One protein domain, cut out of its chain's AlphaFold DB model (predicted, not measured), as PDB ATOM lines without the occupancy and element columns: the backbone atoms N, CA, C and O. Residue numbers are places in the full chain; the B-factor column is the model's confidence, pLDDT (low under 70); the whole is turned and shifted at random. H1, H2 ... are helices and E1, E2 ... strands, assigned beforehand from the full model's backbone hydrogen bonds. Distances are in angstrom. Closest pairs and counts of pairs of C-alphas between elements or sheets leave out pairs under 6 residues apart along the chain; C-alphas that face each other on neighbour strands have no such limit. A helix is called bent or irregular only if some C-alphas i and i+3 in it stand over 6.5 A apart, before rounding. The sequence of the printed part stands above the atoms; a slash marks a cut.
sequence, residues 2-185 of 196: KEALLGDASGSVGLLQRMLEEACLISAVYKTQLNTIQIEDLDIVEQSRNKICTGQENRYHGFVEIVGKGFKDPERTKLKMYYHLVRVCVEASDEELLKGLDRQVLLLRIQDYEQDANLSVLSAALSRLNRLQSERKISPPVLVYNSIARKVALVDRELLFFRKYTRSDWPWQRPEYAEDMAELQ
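What this domain is: This is residues 2 to 185 of the 196 residues of an uncharacterized protein of Polymorphobacter multimanifer (UniProt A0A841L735). Two lobes are joined by one long bent helix, H3: H1 and H2 pack by its first arm, while H4, H6 and H7 cross one another by its second arm, with a small hairpin, E1 and E2, packed between H7 and H5. H8 sits near the middle, between the lobes; residues 31 to 36 stick out, and H9 touches no helix. The 184 printed residues hold nine named helices and two named strands in the order H1 to H7, E1, E2, H8, H9; the class is mostly helix, and the sheet E1 - E2 is antiparallel. The whole is elongated, 67 by 36 by 28 A, and only just compact, close to loose, with a radius of gyration of the C-alphas of 19.1 A.

Where its parts are: Find C-alpha 2 at (1.692, 24.845, 143.150), where H1, residues 2 to 9, begins. H2, residues 13 to 26, spans 20.0 A. H3, residues 42 to 69, was assigned as one helix by its hydrogen bonds but is bent, with C-alphas 55 and 58 7.5 A apart; its arms are H3a, residues 42 to 55, 20.1 A, and H3b, residues 58 to 69, 16.0 A. Then come H4, residues 81 to 91, 15.3 A, H5, 94 to 99, and H6, 103 to 111. H7, residues 119 to 135, 24.1 A, is irregular, with C-alphas 127 and 130 7.5 A apart and a kink of 43 degrees near residue 128. E1, 143 to 146, E2, 151 to 154, H8, 158 to 165, and H9, 175 to 183, follow; H9 ends at C-alpha 183, (-21.488, 51.859, 109.767).

How they stand to each other: Start at the hub, H3, whose arms stand at a steep tilt of 42 degrees. H3a touches H2 at a steep tilt of 67 degrees, closest at the C-alphas of Glu 22 and Ser 48, 5.4 A. H2 touches H1 with residues 15 to 19 alone, closest at C-alphas 16 and 9, 5.1 A. With residues 49 to 53 alone, H3a touches H8, closest at C-alphas 53 and 162, 5.5 A. H3b and H4 form a helical hairpin, closest at C-alphas 68 and 83, 3.8 A. H6 is about perpendicular to H4, 80 degrees, and touches it, closest at C-alphas 110 and 84, 5.7 A. In the hairpin of E1 and E2, look for N 144 and O 153, 2.9 A apart, within hydrogen-bond range. The closest C-alphas of H7 and E1 are 130 and 144, 5.9 A; of H5 and E2, 97 and 154, 5.3 A. Every O i to N i+4 pair is within hydrogen-bond range in H1, H2, H3a, H3b, H4, H5, H6 and H8, against 10 of 13 in H7 and 4 of 5 in H9.

The domain as a whole: The two C-alphas farthest apart, Leu 34 and Glu 75, are 67.2 A apart. The printed part has no cut; its long links are H2 to H3 and H3 to H4. Look for pLDDT under 70 at residues 72 to 78, 168 and 175 to 185.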
ATOM      1  N   LYS A   2       1.178  25.619 144.306       88.31
ATOM      2  CA  LYS A   2       1.692  24.845 143.150       88.31
ATOM      3  C   LYS A   2       0.613  24.332 142.186       88.31
ATOM      4  O   LYS A   2       0.709  24.569 140.990       88.31
ATOM      5  N   GLU A   3      -0.402  23.639 142.698       89.94
ATOM      6  CA  GLU A   3      -1.476  23.073 141.865       89.94
ATOM      7  C   GLU A   3      -2.281  24.154 141.140       89.94
ATOM      8  O   GLU A   3      -2.593  23.994 139.964       89.94
ATOM      9  N   ALA A   4      -2.540  25.283 141.807       90.56
ATOM     10  CA  ALA A   4      -3.222  26.423 141.204       90.56
ATOM     11  C   ALA A   4      -2.417  26.997 140.026       90.56
ATOM     12  O   ALA A   4      -2.966  27.174 138.946       90.56
ATOM     13  N   LEU A   5      -1.104  27.199 140.200       91.06
ATOM     14  CA  LEU A   5      -0.221  27.688 139.134       91.06
ATOM     15  C   LEU A   5      -0.130  26.713 137.952       91.06
ATOM     16  O   LEU A   5      -0.152  27.131 136.798       91.06
ATOM     17  N   LEU A   6      -0.037  25.409 138.229       91.25
ATOM     18  CA  LEU A   6       0.020  24.385 137.181       91.25
ATOM     19  C   LEU A   6      -1.297  24.283 136.407       91.25
ATOM     20  O   LEU A   6      -1.269  24.150 135.183       91.25
ATOM     21  N   GLY A   7      -2.430  24.363 137.107       89.94
ATOM     22  CA  GLY A   7      -3.751  24.386 136.486       89.94
ATOM     23  C   GLY A   7      -3.952  25.620 135.610       89.94
ATOM     24  O   GLY A   7      -4.465  25.509 134.503       89.94
ATOM     25  N   ASP A   8      -3.492  26.782 136.068       91.75
ATOM     26  CA  ASP A   8      -3.626  28.047 135.344       91.75
ATOM     27  C   ASP A   8      -2.727  28.139 134.114       91.75
ATOM     28  O   ASP A   8      -3.111  28.728 133.103       91.75
ATOM     29  N   ALA A   9      -1.551  27.518 134.168       90.44
ATOM     30  CA  ALA A   9      -0.624  27.503 133.052       90.44
ATOM     31  C   ALA A   9      -1.170  26.751 131.826       90.44
ATOM     32  O   ALA A   9      -0.709  27.005 130.715       90.44
ATOM     33  N   SER A  10      -2.110  25.807 131.984       85.25
ATOM     34  CA  SER A  10      -2.692  25.022 130.873       85.25
ATOM     35  C   SER A  10      -1.633  24.425 129.922       85.25
ATOM     36  O   SER A  10      -1.757  24.413 128.690       85.25
ATOM     37  N   GLY A  11      -0.519  23.963 130.499       85.75
ATOM     38  CA  GLY A  11       0.635  23.424 129.772       85.75
ATOM     39  C   GLY A  11       1.500  24.462 129.038       85.75
ATOM     40  O   GLY A  11       2.382  24.070 128.278       85.75
ATOM     41  N   SER A  12       1.270  25.762 129.236       89.94
ATOM     42  CA  SER A  12       2.138  26.850 128.775       89.94
ATOM     43  C   SER A  12       3.270  27.088 129.776       89.94
ATOM     44  O   SER A  12       3.065  27.641 130.857       89.94
ATOM     45  N   VAL A  13       4.488  26.689 129.400       91.75
ATOM     46  CA  VAL A  13       5.693  26.923 130.214       91.75
ATOM     47  C   VAL A  13       5.948  28.420 130.401       91.75
ATOM     48  O   VAL A  13       6.277  28.839 131.505       91.75
ATOM     49  N   GLY A  14       5.743  29.227 129.355       91.62
ATOM     50  CA  GLY A  14       5.931  30.678 129.425       91.62
ATOM     51  C   GLY A  14       4.968  31.346 130.406       91.62
ATOM     52  O   GLY A  14       5.393  32.155 131.227       91.62
ATOM     53  N   LEU A  15       3.692  30.944 130.402       93.31
ATOM     54  CA  LEU A  15       2.717  31.459 131.367       93.31
ATOM     55  C   LEU A  15       3.104  31.071 132.798       93.31
ATOM     56  O   LEU A  15       3.097  31.931 133.675       93.31
ATOM     57  N   LEU A  16       3.509  29.814 133.022       95.25
ATOM     58  CA  LEU A  16       3.983  29.367 134.334       95.25
ATOM     59  C   LEU A  16       5.186  30.195 134.810       95.25
ATOM     60  O   LEU A  16       5.210  30.627 135.960       95.25
ATOM     61  N   GLN A  17       6.160  30.443 133.932       94.62
ATOM     62  CA  GLN A  17       7.338  31.256 134.246       94.62
ATOM     63  C   GLN A  17       6.956  32.684 134.637       94.62
ATOM     64  O   GLN A  17       7.408  33.154 135.676       94.62
ATOM     65  N   ARG A  18       6.072  33.342 133.877       94.25
ATOM     66  CA  ARG A  18       5.597  34.691 134.223       94.25
ATOM     67  C   ARG A  18       4.814  34.730 135.530       94.25
ATOM     68  O   ARG A  18       4.975  35.662 136.302       94.25
ATOM     69  N   MET A  19       3.969  33.733 135.802       94.81
ATOM     70  CA  MET A  19       3.237  33.675 137.074       94.81
ATOM     71  C   MET A  19       4.190  33.543 138.267       94.81
ATOM     72  O   MET A  19       3.952  34.155 139.307       94.81
ATOM     73  N   LEU A  20       5.261  32.756 138.116       94.62
ATOM     74  CA  LEU A  20       6.307  32.621 139.131       94.62
ATOM     75  C   LEU A  20       7.119  33.911 139.282       94.62
ATOM     76  O   LEU A  20       7.412  34.307 140.405       94.62
ATOM     77  N   GLU A  21       7.450  34.575 138.176       95.44
ATOM     78  CA  GLU A  21       8.108  35.883 138.188       95.44
ATOM     79  C   GLU A  21       7.265  36.918 138.940       95.44
ATOM     80  O   GLU A  21       7.758  37.534 139.882       95.44
ATOM     81  N   GLU A  22       5.979  37.048 138.613       95.81
ATOM     82  CA  GLU A  22       5.079  37.973 139.308       95.81
ATOM     83  C   GLU A  22       4.926  37.632 140.792       95.81
ATOM     84  O   GLU A  22       4.977  38.528 141.634       95.81
ATOM     85  N   ALA A  23       4.838  36.345 141.140       94.69
ATOM     86  CA  ALA A  23       4.783  35.925 142.538       94.69
ATOM     87  C   ALA A  23       6.047  36.335 143.313       94.69
ATOM     88  O   ALA A  23       5.952  36.810 144.448       94.69
ATOM     89  N   CYS A  24       7.226  36.202 142.700       94.62
ATOM     90  CA  CYS A  24       8.482  36.688 143.266       94.62
ATOM     91  C   CYS A  24       8.463  38.213 143.442       94.62
ATOM     92  O   CYS A  24       8.796  38.697 144.523       94.62
ATOM     93  N   LEU A  25       8.023  38.966 142.428       95.12
ATOM     94  CA  LEU A  25       7.953  40.429 142.481       95.12
ATOM     95  C   LEU A  25       7.004  40.927 143.580       95.12
ATOM     96  O   LEU A  25       7.386  41.802 144.357       95.12
ATOM     97  N   ILE A  26       5.806  40.347 143.691       95.31
ATOM     98  CA  ILE A  26       4.819  40.670 144.737       95.31
ATOM     99  C   ILE A  26       5.377  40.347 146.130       95.31
ATOM    100  O   ILE A  26       5.178  41.108 147.074       95.31
ATOM    101  N   SER A  27       6.158  39.269 146.244       94.06
ATOM    102  CA  SER A  27       6.832  38.865 147.488       94.06
ATOM    103  C   SER A  27       8.120  39.647 147.784       94.06
ATOM    104  O   SER A  27       8.862  39.277 148.694       94.06
ATOM    105  N   ALA A  28       8.434  40.686 147.002       94.06
ATOM    106  CA  ALA A  28       9.676  41.455 147.078       94.06
ATOM    107  C   ALA A  28      10.969  40.614 146.921       94.06
ATOM    108  O   ALA A  28      12.031  40.967 147.443       94.06
ATOM    109  N   VAL A  29      10.903  39.511 146.168       94.62
ATOM    110  CA  VAL A  29      12.035  38.639 145.827       94.62
ATOM    111  C   VAL A  29      12.537  38.974 144.425       94.62
ATOM    112  O   VAL A  29      12.040  38.467 143.427       94.62
ATOM    113  N   TYR A  30      13.563  39.822 144.339       93.69
ATOM    114  CA  TYR A  30      14.079  40.320 143.052       93.69
ATOM    115  C   TYR A  30      15.312  39.574 142.528       93.69
ATOM    116  O   TYR A  30      15.706  39.740 141.378       93.69
ATOM    117  N   LYS A  31      15.983  38.806 143.390       93.12
ATOM    118  CA  LYS A  31      17.226  38.094 143.076       93.12
ATOM    119  C   LYS A  31      17.460  36.955 144.057       93.12
ATOM    120  O   LYS A  31      16.856  36.911 145.129       93.12
ATOM    121  N   THR A  32      18.401  36.079 143.720       92.38
ATOM    122  CA  THR A  32      18.895  35.045 144.631       92.38
ATOM    123  C   THR A  32      19.421  35.665 145.926       92.38
ATOM    124  O   THR A  32      20.127  36.676 145.911       92.38
ATOM    125  N   GLN A  33      19.079  35.044 147.049       92.06
ATOM    126  CA  GLN A  33      19.366  35.520 148.398       92.06
ATOM    127  C   GLN A  33      19.770  34.353 149.301       92.06
ATOM    128  O   GLN A  33      19.434  33.204 149.023       92.06
ATOM    129  N   LEU A  34      20.511  34.652 150.372       92.19
ATOM    130  CA  LEU A  34      21.012  33.638 151.307       92.19
ATOM    131  C   LEU A  34      19.883  32.974 152.103       92.19
ATOM    132  O   LEU A  34      19.917  31.769 152.337       92.19
ATOM    133  N   ASN A  35      18.876  33.755 152.497       91.94
ATOM    134  CA  ASN A  35      17.731  33.258 153.248       91.94
ATOM    135  C   ASN A  35      16.614  32.857 152.286       91.94
ATOM    136  O   ASN A  35      16.212  33.642 151.430       91.94
ATOM    137  N   THR A  36      16.096  31.640 152.442       91.00
ATOM    138  CA  THR A  36      14.961  31.170 151.640       91.00
ATOM    139  C   THR A  36      13.680  31.842 152.121       91.00
ATOM    140  O   THR A  36      13.358  31.781 153.305       91.00
ATOM    141  N   ILE A  37      12.939  32.447 151.193       89.50
ATOM    142  CA  ILE A  37      11.579  32.934 151.428       89.50
ATOM    143  C   ILE A  37      10.618  31.903 150.843       89.50
ATOM    144  O   ILE A  37      10.714  31.571 149.663       89.50
ATOM    145  N   GLN A  38       9.719  31.383 151.679       89.81
ATOM    146  CA  GLN A  38       8.637  30.509 151.234       89.81
ATOM    147  C   GLN A  38       7.466  31.370 150.761       89.81
ATOM    148  O   GLN A  38       6.973  32.211 151.510       89.81
ATOM    149  N   ILE A  39       7.039  31.157 149.519       88.56
ATOM    150  CA  ILE A  39       5.882  31.823 148.918       88.56
ATOM    151  C   ILE A  39       4.799  30.755 148.779       88.56
ATOM    152  O   ILE A  39       4.872  29.905 147.893       88.56
ATOM    153  N   GLU A  40       3.826  30.755 149.688       87.31
ATOM    154  CA  GLU A  40       2.732  29.766 149.700       87.31
ATOM    155  C   GLU A  40       1.335  30.404 149.708       87.31
ATOM    156  O   GLU A  40       0.333  29.690 149.603       87.31
ATOM    157  N   ASP A  41       1.270  31.735 149.774       88.44
ATOM    158  CA  ASP A  41       0.030  32.498 149.872       88.44
ATOM    159  C   ASP A  41      -0.765  32.469 148.556       88.44
ATOM    160  O   ASP A  41      -0.238  32.725 147.468       88.44
ATOM    161  N   LEU A  42      -2.054  32.141 148.652       91.06
ATOM    162  CA  LEU A  42      -2.966  32.150 147.511       91.06
ATOM    163  C   LEU A  42      -3.339  33.569 147.075       91.06
ATOM    164  O   LEU A  42      -3.639  33.750 145.896       91.06
ATOM    165  N   ASP A  43      -3.260  34.558 147.965       94.62
ATOM    166  CA  ASP A  43      -3.481  35.964 147.621       94.62
ATOM    167  C   ASP A  43      -2.433  36.458 146.611       94.62
ATOM    168  O   ASP A  43      -2.759  37.100 145.616       94.62
ATOM    169  N   ILE A  44      -1.178  36.025 146.764       94.50
ATOM    170  CA  ILE A  44      -0.102  36.311 145.802       94.50
ATOM    171  C   ILE A  44      -0.431  35.720 144.427       94.50
ATOM    172  O   ILE A  44      -0.188  36.351 143.401       94.50
ATOM    173  N   VAL A  45      -1.025  34.523 144.384       93.38
ATOM    174  CA  VAL A  45      -1.469  33.915 143.122       93.38
ATOM    175  C   VAL A  45      -2.575  34.751 142.476       93.38
ATOM    176  O   VAL A  45      -2.564  34.940 141.261       93.38
ATOM    177  N   GLU A  46      -3.524  35.255 143.263       94.50
ATOM    178  CA  GLU A  46      -4.598  36.120 142.776       94.50
ATOM    179  C   GLU A  46      -4.072  37.453 142.239       94.50
ATOM    180  O   GLU A  46      -4.403  37.843 141.116       94.50
ATOM    181  N   GLN A  47      -3.168  38.100 142.970       95.56
ATOM    182  CA  GLN A  47      -2.495  39.315 142.522       95.56
ATOM    183  C   GLN A  47      -1.706  39.089 141.221       95.56
ATOM    184  O   GLN A  47      -1.829  39.885 140.285       95.56
ATOM    185  N   SER A  48      -0.969  37.975 141.104       95.00
ATOM    186  CA  SER A  48      -0.275  37.599 139.863       95.00
ATOM    187  C   SER A  48      -1.243  37.422 138.694       95.00
ATOM    188  O   SER A  48      -0.949  37.866 137.583       95.00
ATOM    189  N   ARG A  49      -2.411  36.801 138.920       94.88
ATOM    190  CA  ARG A  49      -3.433  36.636 137.873       94.88
ATOM    191  C   ARG A  49      -3.941  37.972 137.371       94.88
ATOM    192  O   ARG A  49      -3.919  38.203 136.164       94.88
ATOM    193  N   ASN A  50      -4.332  38.851 138.290       94.88
ATOM    194  CA  ASN A  50      -4.838  40.176 137.954       94.88
ATOM    195  C   ASN A  50      -3.800  40.964 137.153       94.88
ATOM    196  O   ASN A  50      -4.114  41.504 136.097       94.88
ATOM    197  N   LYS A  51      -2.539  40.961 137.597       95.44
ATOM    198  CA  LYS A  51      -1.470  41.700 136.922       95.44
ATOM    199  C   LYS A  51      -1.188  41.187 135.508       95.44
ATOM    200  O   LYS A  51      -1.057  41.991 134.585       95.44
ATOM    201  N   ILE A  52      -1.166  39.866 135.317       94.56
ATOM    202  CA  ILE A  52      -1.012  39.257 133.991       94.56
ATOM    203  C   ILE A  52      -2.212  39.580 133.093       94.56
ATOM    204  O   ILE A  52      -2.014  39.970 131.943       94.56
ATOM    205  N   CYS A  53      -3.444  39.444 133.591       94.25
ATOM    206  CA  CYS A  53      -4.645  39.734 132.806       94.25
ATOM    207  C   CYS A  53      -4.690  41.194 132.349       94.25
ATOM    208  O   CYS A  53      -4.858  41.440 131.155       94.25
ATOM    209  N   THR A  54      -4.452  42.145 133.255       92.94
ATOM    210  CA  THR A  54      -4.395  43.577 132.925       92.94
ATOM    211  C   THR A  54      -3.317  43.871 131.879       92.94
ATOM    212  O   THR A  54      -3.548  44.633 130.943       92.94
ATOM    213  N   GLY A  55      -2.148  43.229 131.976       92.06
ATOM    214  CA  GLY A  55      -1.072  43.393 130.991       92.06
ATOM    215  C   GLY A  55      -1.430  42.896 129.582       92.06
ATOM    216  O   GLY A  55      -0.912  43.418 128.594       92.06
ATOM    217  N   GLN A  56      -2.335  41.920 129.474       92.00
ATOM    218  CA  GLN A  56      -2.716  41.284 128.209       92.00
ATOM    219  C   GLN A  56      -4.047  41.795 127.632       92.00
ATOM    220  O   GLN A  56      -4.412  41.417 126.517       92.00
ATOM    221  N   GLU A  57      -4.761  42.669 128.341       91.38
ATOM    222  CA  GLU A  57      -6.088  43.160 127.957       91.38
ATOM    223  C   GLU A  57      -6.083  43.802 126.560       91.38
ATOM    224  O   GLU A  57      -6.756  43.320 125.644       91.38
ATOM    225  N   ASN A  58      -5.222  44.801 126.347       90.81
ATOM    226  CA  ASN A  58      -5.080  45.482 125.053       90.81
ATOM    227  C   ASN A  58      -4.759  44.519 123.905       90.81
ATOM    228  O   ASN A  58      -5.202  44.714 122.773       90.81
ATOM    229  N   ARG A  59      -3.995  43.459 124.188       92.06
ATOM    230  CA  ARG A  59      -3.622  42.459 123.189       92.06
ATOM    231  C   ARG A  59      -4.833  41.641 122.757       92.06
ATOM    232  O   ARG A  59      -5.035  41.485 121.555       92.06
ATOM    233  N   TYR A  60      -5.614  41.104 123.694       93.88
ATOM    234  CA  TYR A  60      -6.733  40.225 123.344       93.88
ATOM    235  C   TYR A  60      -7.955  40.990 122.847       93.88
ATOM    236  O   TYR A  60      -8.575  40.549 121.878       93.88
ATOM    237  N   HIS A  61      -8.247  42.165 123.406       91.00
ATOM    238  CA  HIS A  61      -9.261  43.054 122.835       91.00
ATOM    239  C   HIS A  61      -8.852  43.527 121.435       91.00
ATOM    240  O   HIS A  61      -9.633  43.388 120.493       91.00
ATOM    241  N   GLY A  62      -7.599  43.960 121.262       89.75
ATOM    242  CA  GLY A  62      -7.060  44.335 119.957       89.75
ATOM    243  C   GLY A  62      -7.075  43.178 118.955       89.75
ATOM    244  O   GLY A  62      -7.442  43.373 117.800       89.75
ATOM    245  N   PHE A  63      -6.755  41.951 119.376       93.62
ATOM    246  CA  PHE A  63      -6.881  40.763 118.527       93.62
ATOM    247  C   PHE A  63      -8.315  40.585 118.019       93.62
ATOM    248  O   PHE A  63      -8.511  40.424 116.813       93.62
ATOM    249  N   VAL A  64      -9.308  40.644 118.912       92.50
ATOM    250  CA  VAL A  64     -10.709  40.454 118.529       92.50
ATOM    251  C   VAL A  64     -11.184  41.550 117.583       92.50
ATOM    252  O   VAL A  64     -11.779  41.251 116.549       92.50
ATOM    253  N   GLU A  65     -10.885  42.807 117.901       88.25
ATOM    254  CA  GLU A  65     -11.273  43.950 117.082       88.25
ATOM    255  C   GLU A  65     -10.621  43.895 115.695       88.25
ATOM    256  O   GLU A  65     -11.292  43.982 114.664       88.25
ATOM    257  N   ILE A  66      -9.302  43.720 115.652       88.50
ATOM    258  CA  ILE A  66      -8.535  43.829 114.416       88.50
ATOM    259  C   ILE A  66      -8.790  42.633 113.493       88.50
ATOM    260  O   ILE A  66      -8.947  42.814 112.283       88.50
ATOM    261  N   VAL A  67      -8.845  41.413 114.039       91.19
ATOM    262  CA  VAL A  67      -9.175  40.231 113.232       91.19
ATOM    263  C   VAL A  67     -10.645  40.266 112.837       91.19
ATOM    264  O   VAL A  67     -10.942  39.996 111.677       91.19
ATOM    265  N   GLY A  68     -11.548  40.672 113.735       88.94
ATOM    266  CA  GLY A  68     -12.978  40.786 113.453       88.94
ATOM    267  C   GLY A  68     -13.300  41.738 112.297       88.94
ATOM    268  O   GLY A  68     -14.149  41.414 111.468       88.94
ATOM    269  N   LYS A  69     -12.567  42.856 112.176       86.12
ATOM    270  CA  LYS A  69     -12.648  43.783 111.029       86.12
ATOM    271  C   LYS A  69     -12.188  43.164 109.704       86.12
ATOM    272  O   LYS A  69     -12.594  43.621 108.639       86.12
ATOM    273  N   GLY A  70     -11.351  42.128 109.741       86.38
ATOM    274  CA  GLY A  70     -10.879  41.441 108.544       86.38
ATOM    275  C   GLY A  70     -10.043  42.318 107.600       86.38
ATOM    276  O   GLY A  70      -9.274  43.204 108.003       86.38
ATOM    277  N   PHE A  71     -10.170  42.038 106.304       81.69
ATOM    278  CA  PHE A  71      -9.583  42.851 105.241       81.69
ATOM    279  C   PHE A  71     -10.586  43.929 104.821       81.69
ATOM    280  O   PHE A  71     -11.751  43.615 104.596       81.69
ATOM    281  N   LYS A  72     -10.124  45.182 104.696       66.31
ATOM    282  CA  LYS A  72     -10.928  46.270 104.127       66.31
ATOM    283  C   LYS A  72     -11.066  46.018 102.624       66.31
ATOM    284  O   LYS A  72     -10.138  46.309 101.878       66.31
ATOM    285  N   ASP A  73     -12.180  45.430 102.214       59.16
ATOM    286  CA  ASP A  73     -12.592  45.355 100.811       59.16
ATOM    287  C   ASP A  73     -14.024  45.912 100.709       59.16
ATOM    288  O   ASP A  73     -14.975  45.187 101.040       59.16
ATOM    289  N   PRO A  74     -14.165  47.204 100.342       47.84
ATOM    290  CA  PRO A  74     -15.444  47.915 100.298       47.84
ATOM    291  C   PRO A  74     -16.456  47.294  99.328       47.84
ATOM    292  O   PRO A  74     -17.656  47.429  99.533       47.84
ATOM    293  N   GLU A  75     -16.008  46.566  98.300       45.59
ATOM    294  CA  GLU A  75     -16.909  46.040  97.267       45.59
ATOM    295  C   GLU A  75     -17.423  44.618  97.556       45.59
ATOM    296  O   GLU A  75     -18.307  44.125  96.854       45.59
ATOM    297  N   ARG A  76     -16.876  43.912  98.562       49.91
ATOM    298  CA  ARG A  76     -17.014  42.441  98.637       49.91
ATOM    299  C   ARG A  76     -17.484  41.832  99.951       49.91
ATOM    300  O   ARG A  76     -17.724  40.624  99.973       49.91
ATOM    301  N   THR A  77     -17.656  42.589 101.032       56.22
ATOM    302  CA  THR A  77     -17.785  41.953 102.359       56.22
ATOM    303  C   THR A  77     -19.061  42.335 103.107       56.22
ATOM    304  O   THR A  77     -19.004  42.900 104.194       56.22
ATOM    305  N   LYS A  78     -20.227  41.968 102.550       62.59
ATOM    306  CA  LYS A  78     -21.504  42.002 103.295       62.59
ATOM    307  C   LYS A  78     -21.465  41.082 104.523       62.59
ATOM    308  O   LYS A  78     -21.894  41.476 105.598       62.59
ATOM    309  N   LEU A  79     -20.888  39.886 104.369       73.94
ATOM    310  CA  LEU A  79     -20.821  38.875 105.427       73.94
ATOM    311  C   LEU A  79     -19.702  39.185 106.422       73.94
ATOM    312  O   LEU A  79     -18.525  39.212 106.047       73.94
ATOM    313  N   LYS A  80     -20.037  39.311 107.709       85.56
ATOM    314  CA  LYS A  80     -19.078  39.587 108.799       85.56
ATOM    315  C   LYS A  80     -18.296  38.319 109.207       85.56
ATOM    316  O   LYS A  80     -18.180  37.967 110.377       85.56
ATOM    317  N   MET A  81     -17.730  37.607 108.227       91.00
ATOM    318  CA  MET A  81     -17.169  36.256 108.396       91.00
ATOM    319  C   MET A  81     -16.039  36.186 109.435       91.00
ATOM    320  O   MET A  81     -16.035  35.286 110.270       91.00
ATOM    321  N   TYR A  82     -15.080  37.120 109.417       92.69
ATOM    322  CA  TYR A  82     -13.988  37.105 110.400       92.69
ATOM    323  C   TYR A  82     -14.472  37.413 111.817       92.69
ATOM    324  O   TYR A  82     -13.992  36.803 112.768       92.69
ATOM    325  N   TYR A  83     -15.444  38.316 111.951       91.94
ATOM    326  CA  TYR A  83     -16.066  38.636 113.228       91.94
ATOM    327  C   TYR A  83     -16.736  37.401 113.841       91.94
ATOM    328  O   TYR A  83     -16.409  37.029 114.967       91.94
ATOM    329  N   HIS A  84     -17.587  36.702 113.082       94.19
ATOM    330  CA  HIS A  84     -18.236  35.484 113.576       94.19
ATOM    331  C   HIS A  84     -17.239  34.348 113.822       94.19
ATOM    332  O   HIS A  84     -17.364  33.632 114.811       94.19
ATOM    333  N   LEU A  85     -16.204  34.211 112.986       95.75
ATOM    334  CA  LEU A  85     -15.130  33.239 113.197       95.75
ATOM    335  C   LEU A  85     -14.414  33.456 114.537       95.75
ATOM    336  O   LEU A  85     -14.244  32.507 115.302       95.75
ATOM    337  N   VAL A  86     -13.987  34.690 114.818       95.19
ATOM    338  CA  VAL A  86     -13.315  35.023 116.079       95.19
ATOM    339  C   VAL A  86     -14.261  34.832 117.252       95.19
ATOM    340  O   VAL A  86     -13.857  34.215 118.233       95.19
ATOM    341  N   ARG A  87     -15.516  35.286 117.138       95.00
ATOM    342  CA  ARG A  87     -16.540  35.081 118.165       95.00
ATOM    343  C   ARG A  87     -16.686  33.608 118.525       95.00
ATOM    344  O   ARG A  87     -16.503  33.249 119.681       95.00
ATOM    345  N   VAL A  88     -16.915  32.747 117.533       96.38
ATOM    346  CA  VAL A  88     -17.062  31.302 117.750       96.38
ATOM    347  C   VAL A  88     -15.810  30.697 118.386       96.38
ATOM    348  O   VAL A  88     -15.925  29.823 119.240       96.38
ATOM    349  N   CYS A  89     -14.614  31.154 118.009       96.19
ATOM    350  CA  CYS A  89     -13.378  30.677 118.628       96.19
ATOM    351  C   CYS A  89     -13.251  31.146 120.084       96.19
ATOM    352  O   CYS A  89     -12.903  30.348 120.944       96.19
ATOM    353  N   VAL A  90     -13.549  32.409 120.386       94.50
ATOM    354  CA  VAL A  90     -13.477  32.958 121.751       94.50
ATOM    355  C   VAL A  90     -14.582  32.399 122.654       94.50
ATOM    356  O   VAL A  90     -14.386  32.308 123.860       94.50
ATOM    357  N   GLU A  91     -15.726  31.991 122.108       93.56
ATOM    358  CA  GLU A  91     -16.817  31.356 122.861       93.56
ATOM    359  C   GLU A  91     -16.626  29.837 123.028       93.56
ATOM    360  O   GLU A  91     -17.214  29.243 123.930       93.56
ATOM    361  N   ALA A  92     -15.784  29.196 122.209       95.81
ATOM    362  CA  ALA A  92     -15.534  27.759 122.288       95.81
ATOM    363  C   ALA A  92     -14.883  27.340 123.614       95.81
ATOM    364  O   ALA A  92     -14.155  28.101 124.260       95.81
ATOM    365  N   SER A  93     -15.120  26.092 124.015       94.88
ATOM    366  CA  SER A  93     -14.504  25.547 125.226       94.88
ATOM    367  C   SER A  93     -12.982  25.432 125.088       94.88
ATOM    368  O   SER A  93     -12.441  25.287 123.986       94.88
ATOM    369  N   ASP A  94     -12.279  25.457 126.219       93.62
ATOM    370  CA  ASP A  94     -10.820  25.300 126.268       93.62
ATOM    371  C   ASP A  94     -10.368  24.004 125.581       93.62
ATOM    372  O   ASP A  94      -9.406  23.997 124.812       93.62
ATOM    373  N   GLU A  95     -11.101  22.908 125.798       93.62
ATOM    374  CA  GLU A  95     -10.819  21.609 125.186       93.62
ATOM    375  C   GLU A  95     -10.922  21.656 123.655       93.62
ATOM    376  O   GLU A  95     -10.054  21.127 122.955       93.62
ATOM    377  N   GLU A  96     -11.949  22.317 123.122       95.50
ATOM    378  CA  GLU A  96     -12.137  22.471 121.680       95.50
ATOM    379  C   GLU A  96     -11.039  23.319 121.045       95.50
ATOM    380  O   GLU A  96     -10.519  22.958 119.989       95.50
ATOM    381  N   LEU A  97     -10.650  24.417 121.692       93.75
ATOM    382  CA  LEU A  97      -9.587  25.294 121.205       93.75
ATOM    383  C   LEU A  97      -8.216  24.616 121.214       93.75
ATOM    384  O   LEU A  97      -7.436  24.801 120.275       93.75
ATOM    385  N   LEU A  98      -7.937  23.807 122.240       92.44
ATOM    386  CA  LEU A  98      -6.699  23.034 122.347       92.44
ATOM    387  C   LEU A  98      -6.652  21.875 121.340       92.44
ATOM    388  O   LEU A  98      -5.595  21.609 120.767       92.44
ATOM    389  N   LYS A  99      -7.778  21.189 121.094       94.38
ATOM    390  CA  LYS A  99      -7.882  20.098 120.099       94.38
ATOM    391  C   LYS A  99      -8.027  20.595 118.656       94.38
ATOM    392  O   LYS A  99      -7.786  19.837 117.708       94.38
ATOM    393  N   GLY A 100      -8.446  21.844 118.492       96.38
ATOM    394  CA  GLY A 100      -8.789  22.474 117.229       96.38
ATOM    395  C   GLY A 100     -10.224  22.181 116.778       96.38
ATOM    396  O   GLY A 100     -10.658  21.025 116.717       96.38
ATOM    397  N   LEU A 101     -10.923  23.244 116.384       97.88
ATOM    398  CA  LEU A 101     -12.283  23.240 115.849       97.88
ATOM    399  C   LEU A 101     -12.270  22.898 114.358       97.88
ATOM    400  O   LEU A 101     -11.584  23.560 113.576       97.88
ATOM    401  N   ASP A 102     -13.039  21.885 113.956       97.44
ATOM    402  CA  ASP A 102     -13.229  21.547 112.542       97.44
ATOM    403  C   ASP A 102     -13.992  22.664 111.819       97.44
ATOM    404  O   ASP A 102     -14.940  23.240 112.360       97.44
ATOM    405  N   ARG A 103     -13.610  22.962 110.572       96.50
ATOM    406  CA  ARG A 103     -14.272  24.003 109.772       96.50
ATOM    407  C   ARG A 103     -15.781  23.793 109.614       96.50
ATOM    408  O   ARG A 103     -16.499  24.773 109.465       96.50
ATOM    409  N   GLN A 104     -16.269  22.551 109.640       97.00
ATOM    410  CA  GLN A 104     -17.698  22.260 109.556       97.00
ATOM    411  C   GLN A 104     -18.416  22.643 110.853       97.00
ATOM    412  O   GLN A 104     -19.507  23.200 110.798       97.00
ATOM    413  N   VAL A 105     -17.785  22.408 112.007       97.44
ATOM    414  CA  VAL A 105     -18.298  22.851 113.314       97.44
ATOM    415  C   VAL A 105     -18.293  24.376 113.394       97.44
ATOM    416  O   VAL A 105     -19.274  24.965 113.837       97.44
ATOM    417  N   LEU A 106     -17.220  25.015 112.913       97.69
ATOM    418  CA  LEU A 106     -17.150  26.473 112.809       97.69
ATOM    419  C   LEU A 106     -18.282  27.022 111.944       97.69
ATOM    420  O   LEU A 106     -18.957  27.949 112.369       97.69
ATOM    421  N   LEU A 107     -18.514  26.440 110.763       97.88
ATOM    422  CA  LEU A 107     -19.581  26.884 109.871       97.88
ATOM    423  C   LEU A 107     -20.951  26.805 110.546       97.88
ATOM    424  O   LEU A 107     -21.674  27.793 110.522       97.88
ATOM    425  N   LEU A 108     -21.272  25.671 111.176       97.81
ATOM    426  CA  LEU A 108     -22.554  25.482 111.859       97.81
ATOM    427  C   LEU A 108     -22.781  26.544 112.944       97.81
ATOM    428  O   LEU A 108     -23.831  27.168 112.968       97.81
ATOM    429  N   ARG A 109     -21.774  26.817 113.783       97.75
ATOM    430  CA  ARG A 109     -21.873  27.848 114.835       97.75
ATOM    431  C   ARG A 109     -21.913  29.271 114.283       97.75
ATOM    432  O   ARG A 109     -22.520  30.150 114.875       97.75
ATOM    433  N   ILE A 110     -21.235  29.528 113.165       96.38
ATOM    434  CA  ILE A 110     -21.297  30.833 112.497       96.38
ATOM    435  C   ILE A 110     -22.700  31.064 111.926       96.38
ATOM    436  O   ILE A 110     -23.191  32.186 111.990       96.38
ATOM    437  N   GLN A 111     -23.357  30.019 111.417       96.06
ATOM    438  CA  GLN A 111     -24.707  30.100 110.853       96.06
ATOM    439  C   GLN A 111     -25.786  30.457 111.884       96.06
ATOM    440  O   GLN A 111     -26.818  31.002 111.495       96.06
ATOM    441  N   ASP A 112     -25.526  30.255 113.180       95.50
ATOM    442  CA  ASP A 112     -26.388  30.754 114.262       95.50
ATOM    443  C   ASP A 112     -26.428  32.296 114.313       95.50
ATOM    444  O   ASP A 112     -27.370  32.883 114.846       95.50
ATOM    445  N   TYR A 113     -25.416  32.962 113.742       90.56
ATOM    446  CA  TYR A 113     -25.279  34.420 113.725       90.56
ATOM    447  C   TYR A 113     -25.372  35.037 112.320       90.56
ATOM    448  O   TYR A 113     -25.746  36.199 112.195       90.56
ATOM    449  N   GLU A 114     -25.015  34.283 111.280       90.12
ATOM    450  CA  GLU A 114     -24.941  34.722 109.883       90.12
ATOM    451  C   GLU A 114     -25.422  33.582 108.974       90.12
ATOM    452  O   GLU A 114     -24.641  32.717 108.571       90.12
ATOM    453  N   GLN A 115     -26.722  33.545 108.674       91.75
ATOM    454  CA  GLN A 115     -27.356  32.417 107.971       91.75
ATOM    455  C   GLN A 115     -26.806  32.208 106.551       91.75
ATOM    456  O   GLN A 115     -26.718  31.073 106.080       91.75
ATOM    457  N   ASP A 116     -26.369  33.287 105.900       90.81
ATOM    458  CA  ASP A 116     -25.793  33.266 104.552       90.81
ATOM    459  C   ASP A 116     -24.332  32.771 104.527       90.81
ATOM    460  O   ASP A 116     -23.715  32.610 103.461       90.81
ATOM    461  N   ALA A 117     -23.751  32.491 105.700       92.69
ATOM    462  CA  ALA A 117     -22.443  31.875 105.807       92.69
ATOM    463  C   ALA A 117     -22.428  30.509 105.115       92.69
ATOM    464  O   ALA A 117     -23.245  29.622 105.363       92.69
ATOM    465  N   ASN A 118     -21.422  30.310 104.267       94.38
ATOM    466  CA  ASN A 118     -21.206  29.055 103.562       94.38
ATOM    467  C   ASN A 118     -19.733  28.637 103.606       94.38
ATOM    468  O   ASN A 118     -18.825  29.427 103.890       94.38
ATOM    469  N   LEU A 119     -19.490  27.365 103.287       95.00
ATOM    470  CA  LEU A 119     -18.168  26.752 103.394       95.00
ATOM    471  C   LEU A 119     -17.120  27.399 102.477       95.00
ATOM    472  O   LEU A 119     -15.936  27.399 102.821       95.00
ATOM    473  N   SER A 120     -17.531  27.938 101.325       92.69
ATOM    474  CA  SER A 120     -16.625  28.599 100.379       92.69
ATOM    475  C   SER A 120     -16.075  29.894 100.979       92.69
ATOM    476  O   SER A 120     -14.858  30.071 101.071       92.69
ATOM    477  N   VAL A 121     -16.967  30.746 101.496       91.31
ATOM    478  CA  VAL A 121     -16.600  32.009 102.153       91.31
ATOM    479  C   VAL A 121     -15.757  31.744 103.401       91.31
ATOM    480  O   VAL A 121     -14.705  32.363 103.572       91.31
ATOM    481  N   LEU A 122     -16.153  30.771 104.232       95.31
ATOM    482  CA  LEU A 122     -15.373  30.383 105.407       95.31
ATOM    483  C   LEU A 122     -13.978  29.878 105.011       95.31
ATOM    484  O   LEU A 122     -12.983  30.316 105.578       95.31
ATOM    485  N   SER A 123     -13.869  29.006 104.006       94.94
ATOM    486  CA  SER A 123     -12.570  28.482 103.554       94.94
ATOM    487  C   SER A 123     -11.651  29.592 103.032       94.94
ATOM    488  O   SER A 123     -10.449  29.562 103.302       94.94
ATOM    489  N   ALA A 124     -12.202  30.594 102.339       92.50
ATOM    490  CA  ALA A 124     -11.458  31.766 101.883       92.50
ATOM    491  C   ALA A 124     -11.028  32.696 103.033       92.50
ATOM    492  O   ALA A 124     -10.000  33.370 102.932       92.50
ATOM    493  N   ALA A 125     -11.798  32.769 104.121       93.38
ATOM    494  CA  ALA A 125     -11.395  33.484 105.331       93.38
ATOM    495  C   ALA A 125     -10.283  32.729 106.080       93.38
ATOM    496  O   ALA A 125      -9.238  33.296 106.396       93.38
ATOM    497  N   LEU A 126     -10.462  31.420 106.285       96.12
ATOM    498  CA  LEU A 126      -9.519  30.552 106.991       96.12
ATOM    499  C   LEU A 126      -8.143  30.495 106.320       96.12
ATOM    500  O   LEU A 126      -7.125  30.571 107.005       96.12
ATOM    501  N   SER A 127      -8.086  30.430 104.985       95.00
ATOM    502  CA  SER A 127      -6.813  30.417 104.246       95.00
ATOM    503  C   SER A 127      -5.991  31.698 104.426       95.00
ATOM    504  O   SER A 127      -4.772  31.676 104.267       95.00
ATOM    505  N   ARG A 128      -6.642  32.808 104.794       93.81
ATOM    506  CA  ARG A 128      -6.013  34.115 105.019       93.81
ATOM    507  C   ARG A 128      -5.866  34.469 106.501       93.81
ATOM    508  O   ARG A 128      -5.250  35.486 106.797       93.81
ATOM    509  N   LEU A 129      -6.361  33.645 107.430       94.75
ATOM    510  CA  LEU A 129      -6.387  33.945 108.868       94.75
ATOM    511  C   LEU A 129      -4.991  34.206 109.456       94.75
ATOM    512  O   LEU A 129      -4.789  35.178 110.184       94.75
ATOM    513  N   ASN A 130      -4.015  33.357 109.124       93.12
ATOM    514  CA  ASN A 130      -2.646  33.508 109.627       93.12
ATOM    515  C   ASN A 130      -2.012  34.800 109.079       93.12
ATOM    516  O   ASN A 130      -1.398  35.560 109.825       93.12
ATOM    517  N   ARG A 131      -2.233  35.077 107.786       93.00
ATOM    518  CA  ARG A 131      -1.754  36.284 107.097       93.00
ATOM    519  C   ARG A 131      -2.372  37.555 107.681       93.00
ATOM    520  O   ARG A 131      -1.659  38.527 107.911       93.00
ATOM    521  N   LEU A 132      -3.678  37.533 107.945       92.19
ATOM    522  CA  LEU A 132      -4.406  38.652 108.536       92.19
ATOM    523  C   LEU A 132      -3.785  39.056 109.875       92.19
ATOM    524  O   LEU A 132      -3.480  40.224 110.074       92.19
ATOM    525  N   GLN A 133      -3.524  38.095 110.764       93.38
ATOM    526  CA  GLN A 133      -2.890  38.384 112.054       93.38
ATOM    527  C   GLN A 133      -1.485  38.976 111.891       93.38
ATOM    528  O   GLN A 133      -1.172  39.985 112.523       93.38
ATOM    529  N   SER A 134      -0.659  38.412 111.001       91.88
ATOM    530  CA  SER A 134       0.700  38.919 110.780       91.88
ATOM    531  C   SER A 134       0.728  40.333 110.188       91.88
ATOM    532  O   SER A 134       1.472  41.180 110.674       91.88
ATOM    533  N   GLU A 135      -0.106  40.630 109.183       91.31
ATOM    534  CA  GLU A 135      -0.168  41.967 108.562       91.31
ATOM    535  C   GLU A 135      -0.684  43.030 109.536       91.31
ATOM    536  O   GLU A 135      -0.332  44.206 109.452       91.31
ATOM    537  N   ARG A 136      -1.493  42.602 110.503       88.88
ATOM    538  CA  ARG A 136      -2.045  43.441 111.561       88.88
ATOM    539  C   ARG A 136      -1.163  43.523 112.809       88.88
ATOM    540  O   ARG A 136      -1.596  44.074 113.815       88.88
ATOM    541  N   LYS A 137       0.076  43.023 112.737       89.38
ATOM    542  CA  LYS A 137       1.070  43.044 113.827       89.38
ATOM    543  C   LYS A 137       0.623  42.304 115.096       89.38
ATOM    544  O   LYS A 137       1.125  42.580 116.183       89.38
ATOM    545  N   ILE A 138      -0.272  41.327 114.963       89.06
ATOM    546  CA  ILE A 138      -0.636  40.418 116.051       89.06
ATOM    547  C   ILE A 138       0.431  39.321 116.093       89.06
ATOM    548  O   ILE A 138       0.413  38.385 115.295       89.06
ATOM    549  N   SER A 139       1.403  39.481 116.996       86.31
ATOM    550  CA  SER A 139       2.528  38.558 117.168       86.31
ATOM    551  C   SER A 139       2.755  38.228 118.650       86.31
ATOM    552  O   SER A 139       2.801  39.159 119.457       86.31
ATOM    553  N   PRO A 140       2.881  36.944 119.039       88.44
ATOM    554  CA  PRO A 140       2.618  35.767 118.203       88.44
ATOM    555  C   PRO A 140       1.148  35.723 117.733       88.44
ATOM    556  O   PRO A 140       0.311  36.405 118.332       88.44
ATOM    557  N   PRO A 141       0.818  34.972 116.664       93.31
ATOM    558  CA  PRO A 141      -0.575  34.742 116.288       93.31
ATOM    559  C   PRO A 141      -1.336  34.111 117.457       93.31
ATOM    560  O   PRO A 141      -0.745  33.403 118.267       93.31
ATOM    561  N   VAL A 142      -2.640  34.363 117.538       96.25
ATOM    562  CA  VAL A 142      -3.517  33.804 118.577       96.25
ATOM    563  C   VAL A 142      -4.160  32.512 118.081       96.25
ATOM    564  O   VAL A 142      -4.135  31.494 118.770       96.25
ATOM    565  N   LEU A 143      -4.668  32.530 116.847       96.94
ATOM    566  CA  LEU A 143      -5.279  31.381 116.179       96.94
ATOM    567  C   LEU A 143      -4.452  30.956 114.968       96.94
ATOM    568  O   LEU A 143      -3.879  31.795 114.275       96.94
ATOM    569  N   VAL A 144      -4.449  29.663 114.658       95.88
ATOM    570  CA  VAL A 144      -3.867  29.142 113.417       95.88
ATOM    571  C   VAL A 144      -4.854  28.223 112.724       95.88
ATOM    572  O   VAL A 144      -5.425  27.326 113.343       95.88
ATOM    573  N   TYR A 145      -5.015  28.417 111.416       97.38
ATOM    574  CA  TYR A 145      -5.696  27.450 110.564       97.38
ATOM    575  C   TYR A 145      -4.697  26.445 109.982       97.38
ATOM    576  O   TYR A 145      -3.735  26.823 109.310       97.38
ATOM    577  N   ASN A 146      -4.950  25.158 110.214       95.88
ATOM    578  CA  ASN A 146      -4.256  24.055 109.561       95.88
ATOM    579  C   ASN A 146      -5.111  23.559 108.387       95.88
ATOM    580  O   ASN A 146      -6.153  22.937 108.593       95.88
ATOM    581  N   SER A 147      -4.660  23.810 107.156       94.44
ATOM    582  CA  SER A 147      -5.387  23.443 105.935       94.44
ATOM    583  C   SER A 147      -5.469  21.936 105.689       94.44
ATOM    584  O   SER A 147      -6.456  21.480 105.114       94.44
ATOM    585  N   ILE A 148      -4.481  21.162 106.152       95.31
ATOM    586  CA  ILE A 148      -4.448  19.699 106.018       95.31
ATOM    587  C   ILE A 148      -5.478  19.076 106.964       95.31
ATOM    588  O   ILE A 148      -6.326  18.295 106.542       95.31
ATOM    589  N   ALA A 149      -5.442  19.467 108.240       95.69
ATOM    590  CA  ALA A 149      -6.385  18.984 109.249       95.69
ATOM    591  C   ALA A 149      -7.773  19.638 109.137       95.69
ATOM    592  O   ALA A 149      -8.727  19.133 109.719       95.69
ATOM    593  N   ARG A 150      -7.887  20.752 108.398       96.69
ATOM    594  CA  ARG A 150      -9.090  21.594 108.262       96.69
ATOM    595  C   ARG A 150      -9.613  22.109 109.605       96.69
ATOM    596  O   ARG A 150     -10.822  22.230 109.802       96.69
ATOM    597  N   LYS A 151      -8.688  22.436 110.510       97.56
ATOM    598  CA  LYS A 151      -8.983  22.878 111.876       97.56
ATOM    599  C   LYS A 151      -8.401  24.245 112.184       97.56
ATOM    600  O   LYS A 151      -7.289  24.549 111.752       97.56
ATOM    601  N   VAL A 152      -9.127  25.028 112.976       97.81
ATOM    602  CA  VAL A 152      -8.598  26.216 113.658       97.81
ATOM    603  C   VAL A 152      -8.245  25.830 115.081       97.81
ATOM    604  O   VAL A 152      -9.094  25.310 115.798       97.81
ATOM    605  N   ALA A 153      -7.005  26.072 115.482       95.44
ATOM    606  CA  ALA A 153      -6.528  25.786 116.827       95.44
ATOM    607  C   ALA A 153      -5.968  27.045 117.486       95.44
ATOM    608  O   ALA A 153      -5.460  27.949 116.813       95.44
ATOM    609  N   LEU A 154      -6.041  27.067 118.813       95.12
ATOM    610  CA  LEU A 154      -5.399  28.086 119.624       95.12
ATOM    611  C   LEU A 154      -3.901  27.805 119.721       95.12
ATOM    612  O   LEU A 154      -3.487  26.720 120.133       95.12
ATOM    613  N   VAL A 155      -3.091  28.798 119.372       93.00
ATOM    614  CA  VAL A 155      -1.634  28.740 119.549       93.00
ATOM    615  C   VAL A 155      -1.175  29.590 120.732       93.00
ATOM    616  O   VAL A 155      -0.243  29.198 121.431       93.00
ATOM    617  N   ASP A 156      -1.873  30.690 121.021       93.44
ATOM    618  CA  ASP A 156      -1.633  31.520 122.201       93.44
ATOM    619  C   ASP A 156      -2.532  31.057 123.360       93.44
ATOM    620  O   ASP A 156      -3.662  31.515 123.532       93.44
ATOM    621  N   ARG A 157      -2.038  30.093 124.149       91.56
ATOM    622  CA  ARG A 157      -2.789  29.499 125.273       91.56
ATOM    623  C   ARG A 157      -3.090  30.477 126.402       91.56
ATOM    624  O   ARG A 157      -3.969  30.199 127.214       91.56
ATOM    625  N   GLU A 158      -2.402  31.613 126.456       92.12
ATOM    626  CA  GLU A 158      -2.694  32.646 127.445       92.12
ATOM    627  C   GLU A 158      -4.075  33.279 127.229       92.12
ATOM    628  O   GLU A 158      -4.645  33.804 128.182       92.12
ATOM    629  N   LEU A 159      -4.683  33.137 126.041       93.38
ATOM    630  CA  LEU A 159      -6.084  33.506 125.840       93.38
ATOM    631  C   LEU A 159      -7.024  32.720 126.773       93.38
ATOM    632  O   LEU A 159      -8.005  33.281 127.250       93.38
ATOM    633  N   LEU A 160      -6.740  31.439 127.050       93.31
ATOM    634  CA  LEU A 160      -7.560  30.629 127.968       93.31
ATOM    635  C   LEU A 160      -7.471  31.175 129.393       93.31
ATOM    636  O   LEU A 160      -8.481  31.342 130.071       93.31
ATOM    637  N   PHE A 161      -6.253  31.515 129.814       93.94
ATOM    638  CA  PHE A 161      -6.004  32.135 131.108       93.94
ATOM    639  C   PHE A 161      -6.724  33.483 131.229       93.94
ATOM    640  O   PHE A 161      -7.434  33.717 132.204       93.94
ATOM    641  N   PHE A 162      -6.608  34.330 130.206       94.12
ATOM    642  CA  PHE A 162      -7.275  35.626 130.161       94.12
ATOM    643  C   PHE A 162      -8.800  35.487 130.259       94.12
ATOM    644  O   PHE A 162      -9.420  36.125 131.102       94.12
ATOM    645  N   ARG A 163      -9.413  34.589 129.475       92.19
ATOM    646  CA  ARG A 163     -10.866  34.326 129.517       92.19
ATOM    647  C   ARG A 163     -11.353  33.811 130.873       92.19
ATOM    648  O   ARG A 163     -12.488  34.079 131.249       92.19
ATOM    649  N   LYS A 164     -10.524  33.037 131.578       92.44
ATOM    650  CA  LYS A 164     -10.867  32.451 132.880       92.44
ATOM    651  C   LYS A 164     -10.922  33.497 133.993       92.44
ATOM    652  O   LYS A 164     -11.751  33.375 134.891       92.44
ATOM    653  N   TYR A 165     -10.029  34.485 133.953       92.75
ATOM    654  CA  TYR A 165      -9.832  35.440 135.050       92.75
ATOM    655  C   TYR A 165     -10.339  36.848 134.765       92.75
ATOM    656  O   TYR A 165     -10.501  37.632 135.697       92.75
ATOM    657  N   THR A 166     -10.652  37.160 133.513       87.38
ATOM    658  CA  THR A 166     -11.225  38.446 133.131       87.38
ATOM    659  C   THR A 166     -12.714  38.280 132.850       87.38
ATOM    660  O   THR A 166     -13.129  37.397 132.100       87.38
ATOM    661  N   ARG A 167     -13.543  39.175 133.398       74.50
ATOM    662  CA  ARG A 167     -14.882  39.412 132.845       74.50
ATOM    663  C   ARG A 167     -14.700  40.232 131.577       74.50
ATOM    664  O   ARG A 167     -14.694  41.454 131.622       74.50
ATOM    665  N   SER A 168     -14.416  39.557 130.475       69.75
ATOM    666  CA  SER A 168     -14.186  40.244 129.211       69.75
ATOM    667  C   SER A 168     -15.517  40.730 128.649       69.75
ATOM    668  O   SER A 168     -16.365  39.909 128.310       69.75
ATOM    669  N   ASP A 169     -15.663  42.048 128.520       79.31
ATOM    670  CA  ASP A 169     -16.728  42.682 127.742       79.31
ATOM    671  C   ASP A 169     -16.371  42.576 126.259       79.31
ATOM    672  O   ASP A 169     -15.829  43.504 125.648       79.31
ATOM    673  N   TRP A 170     -16.593  41.397 125.687       87.19
ATOM    674  CA  TRP A 170     -16.321  41.159 124.282       87.19
ATOM    675  C   TRP A 170     -17.198  42.051 123.400       87.19
ATOM    676  O   TRP A 170     -18.333  42.364 123.764       87.19
ATOM    677  N   PRO A 171     -16.734  42.415 122.193       83.44
ATOM    678  CA  PRO A 171     -17.465  43.360 121.357       83.44
ATOM    679  C   PRO A 171     -18.900  42.928 121.018       83.44
ATOM    680  O   PRO A 171     -19.797  43.752 120.988       83.44
ATOM    681  N   TRP A 172     -19.164  41.628 120.839       85.19
ATOM    682  CA  TRP A 172     -20.519  41.098 120.593       85.19
ATOM    683  C   TRP A 172     -21.466  41.142 121.799       85.19
ATOM    684  O   TRP A 172     -22.637  40.802 121.658       85.19
ATOM    685  N   GLN A 173     -20.983  41.524 122.978       83.44
ATOM    686  CA  GLN A 173     -21.818  41.739 124.162       83.44
ATOM    687  C   GLN A 173     -22.263  43.202 124.285       83.44
ATOM    688  O   GLN A 173     -23.128  43.506 125.104       83.44
ATOM    689  N   ARG A 174     -21.700  44.101 123.464       76.50
ATOM    690  CA  ARG A 174     -22.043  45.522 123.429       76.50
ATOM    691  C   ARG A 174     -22.986  45.792 122.251       76.50
ATOM    692  O   ARG A 174     -22.605  45.502 121.115       76.50
ATOM    693  N   PRO A 175     -24.189  46.343 122.482       62.06
ATOM    694  CA  PRO A 175     -25.138  46.647 121.407       62.06
ATOM    695  C   PRO A 175     -24.554  47.591 120.342       62.06
ATOM    696  O   PRO A 175     -24.676  47.322 119.151       62.06
ATOM    697  N   GLU A 176     -23.829  48.621 120.785       59.81
ATOM    698  CA  GLU A 176     -23.167  49.645 119.957       59.81
ATOM    699  C   GLU A 176     -22.168  49.069 118.939       59.81
ATOM    700  O   GLU A 176     -22.073  49.530 117.809       59.81
ATOM    701  N   TYR A 177     -21.475  47.978 119.271       63.19
ATOM    702  CA  TYR A 177     -20.452  47.424 118.384       63.19
ATOM    703  C   TYR A 177     -21.052  46.711 117.161       63.19
ATOM    704  O   TYR A 177     -20.414  46.593 116.112       63.19
ATOM    705  N   ALA A 178     -22.279  46.195 117.276       57.44
ATOM    706  CA  ALA A 178     -22.987  45.633 116.130       57.44
ATOM    707  C   ALA A 178     -23.340  46.726 115.104       57.44
ATOM    708  O   ALA A 178     -23.265  46.461 113.896       57.44
ATOM    709  N   GLU A 179     -23.657  47.925 115.606       53.88
ATOM    710  CA  GLU A 179     -23.992  49.142 114.859       53.88
ATOM    711  C   GLU A 179     -22.735  49.773 114.238       53.88
ATOM    712  O   GLU A 179     -22.693  49.931 113.021       53.88
ATOM    713  N   ASP A 180     -21.650  49.958 114.999       56.53
ATOM    714  CA  ASP A 180     -20.359  50.473 114.498       56.53
ATOM    715  C   ASP A 180     -19.799  49.620 113.346       56.53
ATOM    716  O   ASP A 180     -19.267  50.106 112.344       56.53
ATOM    717  N   MET A 181     -19.937  48.296 113.458       57.69
ATOM    718  CA  MET A 181     -19.522  47.365 112.408       57.69
ATOM    719  C   MET A 181     -20.456  47.378 111.194       57.69
ATOM    720  O   MET A 181     -20.078  46.842 110.152       57.69
ATOM    721  N   ALA A 182     -21.685  47.884 111.325       53.53
ATOM    722  CA  ALA A 182     -22.562  48.159 110.192       53.53
ATOM    723  C   ALA A 182     -22.165  49.485 109.526       53.53
ATOM    724  O   ALA A 182     -22.017  49.511 108.311       53.53
ATOM    725  N   GLU A 183     -21.886  50.543 110.291       48.78
ATOM    726  CA  GLU A 183     -21.488  51.859 109.767       48.78
ATOM    727  C   GLU A 183     -20.159  51.830 108.994       48.78
ATOM    728  O   GLU A 183     -20.060  52.405 107.910       48.78
ATOM    729  N   LEU A 184     -19.170  51.053 109.456       52.78
ATOM    730  CA  LEU A 184     -17.904  50.837 108.735       52.78
ATOM    731  C   LEU A 184     -18.067  50.161 107.357       52.78
ATOM    732  O   LEU A 184     -17.109  50.131 106.582       52.78
ATOM    733  N   GLN A 185     -19.237  49.589 107.050       47.56
ATOM    734  CA  GLN A 185     -19.554  49.019 105.735       47.56
ATOM    735  C   GLN A 185     -20.165  50.045 104.764       47.56
ATOM    736  O   GLN A 185     -20.293  49.727 103.583       47.56
TER     737      GLN A 185